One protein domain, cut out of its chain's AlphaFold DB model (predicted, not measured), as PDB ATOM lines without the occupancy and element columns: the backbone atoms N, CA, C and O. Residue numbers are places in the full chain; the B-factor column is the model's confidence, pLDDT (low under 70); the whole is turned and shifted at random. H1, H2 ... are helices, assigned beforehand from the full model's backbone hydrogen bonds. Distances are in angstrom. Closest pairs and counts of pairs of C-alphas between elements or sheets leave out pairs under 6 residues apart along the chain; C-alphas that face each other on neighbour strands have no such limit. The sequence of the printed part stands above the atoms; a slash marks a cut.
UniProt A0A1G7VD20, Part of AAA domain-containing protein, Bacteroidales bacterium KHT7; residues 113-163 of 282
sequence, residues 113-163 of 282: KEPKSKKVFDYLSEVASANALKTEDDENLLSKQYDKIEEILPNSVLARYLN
ATOM      1  N   LYS A 113       5.136 100.557   6.053       87.12
ATOM      2  CA  LYS A 113       5.289 101.705   5.132       87.12
ATOM      3  C   LYS A 113       5.479 101.277   3.679       87.12
ATOM      4  O   LYS A 113       5.249 102.065   2.766       87.12
ATOM      5  N   GLU A 114       5.895 100.035   3.445       90.25
ATOM      6  CA  GLU A 114       6.072  99.505   2.100       90.25
ATOM      7  C   GLU A 114       4.697  99.141   1.507       90.25
ATOM      8  O   GLU A 114       4.022  98.267   2.061       90.25
ATOM      9  N   PRO A 115       4.270  99.759   0.387       92.69
ATOM     10  CA  PRO A 115       2.889  99.656  -0.089       92.69
ATOM     11  C   PRO A 115       2.405  98.225  -0.319       92.69
ATOM     12  O   PRO A 115       1.263  97.896   0.000       92.69
ATOM     13  N   LYS A 116       3.264  97.349  -0.853       95.31
ATOM     14  CA  LYS A 116       2.889  95.957  -1.105       95.31
ATOM     15  C   LYS A 116       2.700  95.195   0.203       95.31
ATOM     16  O   LYS A 116       1.693  94.510   0.348       95.31
ATOM     17  N   SER A 117       3.629  95.326   1.146       95.00
ATOM     18  CA  SER A 117       3.530  94.674   2.454       95.00
ATOM     19  C   SER A 117       2.314  95.157   3.235       95.00
ATOM     20  O   SER A 117       1.590  94.330   3.782       95.00
ATOM     21  N   LYS A 118       2.040  96.471   3.223       94.50
ATOM     22  CA  LYS A 118       0.843  97.051   3.846       94.50
ATOM     23  C   LYS A 118      -0.433  96.477   3.248       94.50
ATOM     24  O   LYS A 118      -1.280  96.000   3.988       94.50
ATOM     25  N   LYS A 119      -0.531  96.437   1.917       96.88
ATOM     26  CA  LYS A 119      -1.699  95.886   1.221       96.88
ATOM     27  C   LYS A 119      -1.954  94.416   1.572       96.88
ATOM     28  O   LYS A 119      -3.101  94.025   1.752       96.88
ATOM     29  N   VAL A 120      -0.901  93.596   1.657       97.00
ATOM     30  CA  VAL A 120      -1.038  92.184   2.059       97.00
ATOM     31  C   VAL A 120      -1.454  92.075   3.525       97.00
ATOM     32  O   VAL A 120      -2.317  91.265   3.843       97.00
ATOM     33  N   PHE A 121      -0.881  92.893   4.409       96.25
ATOM     34  CA  PHE A 121      -1.255  92.917   5.821       96.25
ATOM     35  C   PHE A 121      -2.723  93.319   6.015       96.25
ATOM     36  O   PHE A 121      -3.443  92.640   6.739       96.25
ATOM     37  N   ASP A 122      -3.176  94.357   5.312       95.31
ATOM     38  CA  ASP A 122      -4.559  94.841   5.371       95.31
ATOM     39  C   ASP A 122      -5.541  93.774   4.908       95.31
ATOM     40  O   ASP A 122      -6.499  93.481   5.612       95.31
ATOM     41  N   TYR A 123      -5.241  93.104   3.793       95.81
ATOM     42  CA  TYR A 123      -6.033  91.968   3.331       95.81
ATOM     43  C   TYR A 123      -6.145  90.865   4.396       95.81
ATOM     44  O   TYR A 123      -7.231  90.347   4.642       95.81
ATOM     45  N   LEU A 124      -5.042  90.501   5.061       94.25
ATOM     46  CA  LEU A 124      -5.072  89.487   6.121       94.25
ATOM     47  C   LEU A 124      -5.879  89.948   7.343       94.25
ATOM     48  O   LEU A 124      -6.586  89.134   7.935       94.25
ATOM     49  N   SER A 125      -5.804  91.234   7.693       92.94
ATOM     50  CA  SER A 125      -6.594  91.837   8.772       92.94
ATOM     51  C   SER A 125      -8.094  91.855   8.446       92.94
ATOM     52  O   SER A 125      -8.927  91.500   9.283       92.94
ATOM     53  N   GLU A 126      -8.460  92.171   7.201       93.00
ATOM     54  CA  GLU A 126      -9.841  92.096   6.708       93.00
ATOM     55  C   GLU A 126     -10.364  90.655   6.740       93.00
ATOM     56  O   GLU A 126     -11.458  90.400   7.243       93.00
ATOM     57  N   VAL A 127      -9.564  89.690   6.276       92.06
ATOM     58  CA  VAL A 127      -9.901  88.259   6.338       92.06
ATOM     59  C   VAL A 127     -10.070  87.799   7.786       92.06
ATOM     60  O   VAL A 127     -11.013  87.064   8.080       92.06
ATOM     61  N   ALA A 128      -9.195  88.228   8.699       90.12
ATOM     62  CA  ALA A 128      -9.319  87.938  10.124       90.12
ATOM     63  C   ALA A 128     -10.611  88.523  10.704       90.12
ATOM     64  O   ALA A 128     -11.291  87.847  11.467       90.12
ATOM     65  N   SER A 129     -10.986  89.735  10.296       87.38
ATOM     66  CA  SER A 129     -12.213  90.410  10.735       87.38
ATOM     67  C   SER A 129     -13.482  89.738  10.195       87.38
ATOM     68  O   SER A 129     -14.465  89.613  10.924       87.38
ATOM     69  N   ALA A 130     -13.446  89.240   8.958       86.88
ATOM     70  CA  ALA A 130     -14.554  88.511   8.341       86.88
ATOM     71  C   ALA A 130     -14.730  87.088   8.906       86.88
ATOM     72  O   ALA A 130     -15.855  86.601   9.025       86.88
ATOM     73  N   ASN A 131     -13.636  86.412   9.274       80.31
ATOM     74  CA  ASN A 131     -13.672  85.079   9.876       80.31
ATOM     75  C   ASN A 131     -13.773  85.189  11.398       80.31
ATOM     76  O   ASN A 131     -12.769  85.151  12.110       80.31
ATOM     77  N   ALA A 132     -15.000  85.325  11.898       65.25
ATOM     78  CA  ALA A 132     -15.276  85.445  13.322       65.25
ATOM     79  C   ALA A 132     -14.998  84.122  14.065       65.25
ATOM     80  O   ALA A 132     -15.903  83.333  14.332       65.25
ATOM     81  N   LEU A 133     -13.734  83.882  14.429       65.44
ATOM     82  CA  LEU A 133     -13.404  83.000  15.548       65.44
ATOM     83  C   LEU A 133     -13.845  83.719  16.823       65.44
ATOM     84  O   LEU A 133     -13.094  84.500  17.414       65.44
ATOM     85  N   LYS A 134     -15.117  83.517  17.159       62.09
ATOM     86  CA  LYS A 134     -15.783  84.112  18.313       62.09
ATOM     87  C   LYS A 134     -15.275  83.446  19.587       62.09
ATOM     88  O   LYS A 134     -15.204  82.220  19.672       62.09
ATOM     89  N   THR A 135     -14.884  84.269  20.549       64.81
ATOM     90  CA  THR A 135     -14.698  83.842  21.943       64.81
ATOM     91  C   THR A 135     -16.061  83.672  22.624       64.81
ATOM     92  O   THR A 135     -17.091  83.973  22.021       64.81
ATOM     93  N   GLU A 136     -16.085  83.193  23.872       62.75
ATOM     94  CA  GLU A 136     -17.319  83.091  24.672       62.75
ATOM     95  C   GLU A 136     -18.051  84.446  24.808       62.75
ATOM     96  O   GLU A 136     -19.274  84.466  24.905       62.75
ATOM     97  N   ASP A 137     -17.318  85.562  24.690       63.75
ATOM     98  CA  ASP A 137     -17.828  86.942  24.738       63.75
ATOM     99  C   ASP A 137     -18.247  87.510  23.358       63.75
ATOM    100  O   ASP A 137     -18.424  88.715  23.196       63.75
ATOM    101  N   ASP A 138     -18.379  86.662  22.331       63.50
ATOM    102  CA  ASP A 138     -18.748  87.011  20.944       63.50
ATOM    103  C   ASP A 138     -17.770  87.951  20.202       63.50
ATOM    104  O   ASP A 138     -18.031  88.415  19.088       63.50
ATOM    105  N   GLU A 139     -16.589  88.195  20.774       65.25
ATOM    106  CA  GLU A 139     -15.554  89.027  20.165       65.25
ATOM    107  C   GLU A 139     -14.680  88.227  19.188       65.25
ATOM    108  O   GLU A 139     -14.235  87.114  19.496       65.25
ATOM    109  N   ASN A 140     -14.383  88.815  18.020       75.50
ATOM    110  CA  ASN A 140     -13.471  88.233  17.034       75.50
ATOM    111  C   ASN A 140     -12.023  88.294  17.545       75.50
ATOM    112  O   ASN A 140     -11.367  89.341  17.499       75.50
ATOM    113  N   LEU A 141     -11.517  87.149  18.009       82.00
ATOM    114  CA  LEU A 141     -10.193  87.046  18.621       82.00
ATOM    115  C   LEU A 141      -9.075  87.480  17.671       82.00
ATOM    116  O   LEU A 141      -8.161  88.186  18.093       82.00
ATOM    117  N   LEU A 142      -9.124  87.044  16.408       85.75
ATOM    118  CA  LEU A 142      -8.046  87.288  15.451       85.75
ATOM    119  C   LEU A 142      -7.953  88.765  15.084       85.75
ATOM    120  O   LEU A 142      -6.852  89.308  15.095       85.75
ATOM    121  N   SER A 143      -9.091  89.411  14.826       86.50
ATOM    122  CA  SER A 143      -9.157  90.847  14.528       86.50
ATOM    123  C   SER A 143      -8.455  91.670  15.618       86.50
ATOM    124  O   SER A 143      -7.503  92.394  15.335       86.50
ATOM    125  N   LYS A 144      -8.760  91.397  16.896       86.50
ATOM    126  CA  LYS A 144      -8.091  92.048  18.035       86.50
ATOM    127  C   LYS A 144      -6.585  91.805  18.116       86.50
ATOM    128  O   LYS A 144      -5.873  92.623  18.694       86.50
ATOM    129  N   GLN A 145      -6.087  90.662  17.640       89.44
ATOM    130  CA  GLN A 145      -4.640  90.427  17.601       89.44
ATOM    131  C   GLN A 145      -3.980  91.219  16.472       89.44
ATOM    132  O   GLN A 145      -2.890  91.738  16.688       89.44
ATOM    133  N   TYR A 146      -4.633  91.350  15.311       91.25
ATOM    134  CA  TYR A 146      -4.141  92.189  14.213       91.25
ATOM    135  C   TYR A 146      -4.102  93.670  14.601       91.25
ATOM    136  O   TYR A 146      -3.092  94.320  14.342       91.25
ATOM    137  N   ASP A 147      -5.121  94.172  15.305       89.06
ATOM    138  CA  ASP A 147      -5.176  95.567  15.772       89.06
ATOM    139  C   ASP A 147      -4.018  95.940  16.710       89.06
ATOM    140  O   ASP A 147      -3.595  97.091  16.767       89.06
ATOM    141  N   LYS A 148      -3.468  94.962  17.440       89.31
ATOM    142  CA  LYS A 148      -2.312  95.157  18.332       89.31
ATOM    143  C   LYS A 148      -0.973  95.217  17.589       89.31
ATOM    144  O   LYS A 148       0.049  95.510  18.215       89.31
ATOM    145  N   ILE A 149      -0.936  94.886  16.297       89.62
ATOM    146  CA  ILE A 149       0.289  94.893  15.490       89.62
ATOM    147  C   ILE A 149       0.436  96.270  14.842       89.62
ATOM    148  O   ILE A 149       0.026  96.506  13.709       89.62
ATOM    149  N   GLU A 150       1.067  97.181  15.572       83.56
ATOM    150  CA  GLU A 150       1.365  98.534  15.087       83.56
ATOM    151  C   GLU A 150       2.627  98.564  14.207       83.56
ATOM    152  O   GLU A 150       2.753  99.365  13.278       83.56
ATOM    153  N   GLU A 151       3.573  97.660  14.475       85.38
ATOM    154  CA  GLU A 151       4.898  97.657  13.864       85.38
ATOM    155  C   GLU A 151       5.333  96.250  13.455       85.38
ATOM    156  O   GLU A 151       5.132  95.270  14.175       85.38
ATOM    157  N   ILE A 152       5.980  96.156  12.291       88.25
ATOM    158  CA  ILE A 152       6.551  94.910  11.780       88.25
ATOM    159  C   ILE A 152       8.004  95.167  11.416       88.25
ATOM    160  O   ILE A 152       8.303  95.948  10.511       88.25
ATOM    161  N   LEU A 153       8.911  94.473  12.098       87.56
ATOM    162  CA  LEU A 153      10.340  94.582  11.832       87.56
ATOM    163  C   LEU A 153      10.715  93.894  10.504       87.56
ATOM    164  O   LEU A 153      10.257  92.774  10.256       87.56
ATOM    165  N   PRO A 154      11.601  94.479   9.676       87.00
ATOM    166  CA  PRO A 154      12.093  93.888   8.425       87.00
ATOM    167  C   PRO A 154      12.738  92.507   8.548       87.00
ATOM    168  O   PRO A 154      12.695  91.720   7.604       87.00
ATOM    169  N   ASN A 155      13.342  92.200   9.696       84.50
ATOM    170  CA  ASN A 155      13.955  90.899   9.965       84.50
ATOM    171  C   ASN A 155      12.956  89.861  10.503       84.50
ATOM    172  O   ASN A 155      13.343  88.704  10.680       84.50
ATOM    173  N   SER A 156      11.693  90.231  10.739       88.31
ATOM    174  CA  SER A 156      10.666  89.315  11.237       88.31
ATOM    175  C   SER A 156      10.231  88.300  10.181       88.31
ATOM    176  O   SER A 156      10.323  88.518   8.973       88.31
ATOM    177  N   VAL A 157       9.703  87.173  10.651       90.06
ATOM    178  CA  VAL A 157       9.080  86.162   9.793       90.06
ATOM    179  C   VAL A 157       7.901  86.754   9.009       90.06
ATOM    180  O   VAL A 157       7.775  86.528   7.805       90.06
ATOM    181  N   LEU A 158       7.079  87.575   9.673       91.75
ATOM    182  CA  LEU A 158       5.912  88.208   9.066       91.75
ATOM    183  C   LEU A 158       6.301  89.128   7.902       91.75
ATOM    184  O   LEU A 158       5.670  89.060   6.854       91.75
ATOM    185  N   ALA A 159       7.383  89.904   8.012       92.00
ATOM    186  CA  ALA A 159       7.873  90.739   6.910       92.00
ATOM    187  C   ALA A 159       8.103  89.942   5.615       92.00
ATOM    188  O   ALA A 159       7.702  90.364   4.527       92.00
ATOM    189  N   ARG A 160       8.699  88.750   5.733       90.94
ATOM    190  CA  ARG A 160       8.959  87.854   4.596       90.94
ATOM    191  C   ARG A 160       7.684  87.265   4.024       90.94
ATOM    192  O   ARG A 160       7.577  87.145   2.808       90.94
ATOM    193  N   TYR A 161       6.713  86.957   4.877       91.25
ATOM    194  CA  TYR A 161       5.394  86.520   4.435       91.25
ATOM    195  C   TYR A 161       4.663  87.621   3.649       91.25
ATOM    196  O   TYR A 161       4.105  87.358   2.587       91.25
ATOM    197  N   LEU A 162       4.737  88.871   4.117       94.19
ATOM    198  CA  LEU A 162       4.093  90.016   3.470       94.19
ATOM    199  C   LEU A 162       4.734  90.379   2.120       94.19
ATOM    200  O   LEU A 162       4.027  90.721   1.168       94.19
ATOM    201  N   ASN A 163       6.064  90.301   1.996       94.19
ATOM    202  CA  ASN A 163       6.746  90.574   0.729       94.19
ATOM    203  C   ASN A 163       8.042  89.758   0.540       94.19
ATOM    204  O   ASN A 163       9.147  90.297   0.678       94.19
TER     205      ASN A 163
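What this domain is: This is residues 113 to 163 of the 282 residues of the protein "Part of AAA domain-containing protein" of Bacteroidales bacterium KHT7 (UniProt A0A1G7VD20). One long helix, H1, makes one side of this small domain, and the rest of the printed part folds back along it: the short helix H2 packs on H1 in a helical hairpin near H1's last residues, and the short helix H3, about perpendicular to H1, meets residues 116 to 121 near H1's beginning, coming closest with its last residue, Leu 162. The link of residues 131 to 140 turns round beyond the end of H1, and the link of residues 148 to 156 leads back from H2 to H3. The printed part has 51 residues with three named helices, in the order H1, H2, H3, and no named strand; its class is all helix. It is only just loose, close to compact, with a radius of gyration of the C-alphas of 12.1 A. Its C-alphas span 35 by 16 by 15 A, the outline of a rod.

How they stand to each other: Begin with H1, residues 115 to 130, which touches both other helices. Look at its residues 125 to 129, which alone touch H2, residues 141 to 147; the closest C-alphas are those of Ser 129 and Ser 143, 4.9 A apart. H1 and H2 run opposite ways at a shallow tilt of 28 degrees, and they form a helical hairpin. Then look back at residues 116 to 121 of H1, which alone touch H3, residues 157 to 162; here the closest C-alphas are those of Ser 117 and Leu 162, 4.8 A apart. H1 and H3 are about perpendicular, at 84 degrees. H2 and H3 are apart, though they follow each other in the chain. In H1, H2 and H3 every O i to N i+4 pair is within hydrogen-bond range.

Where its parts are: Find C-alpha 115 at (2.889, 99.656, -0.089); from there H1 runs for 22.4 A to C-alpha 130 at (-14.554, 88.511, 8.341). H2 begins at C-alpha 141, at (-10.193, 87.046, 18.621), and measures 10.3 A from Leu 141 to Asp 147. H3 measures 8.9 A from Val 157 to Leu 162, where you find C-alpha 162 at (4.093, 90.016, 3.470).

The domain as a whole: The two C-alphas farthest apart are those of Glu 114, just before H1, and Glu 136, in the link between H1 and H2; they stand 36.4 A apart. The first and last printed C-alphas, those of Lys 113 and Asn 163, are 12.1 A apart. The printed part has no cut. Both links are short but not tight, with 10 residues between H1 and H2 and 9 between H2 and H3. In the B-factor column of this predicted model, the mean pLDDT of the printed part is 85.9, and residues 132 to 139 are under 70.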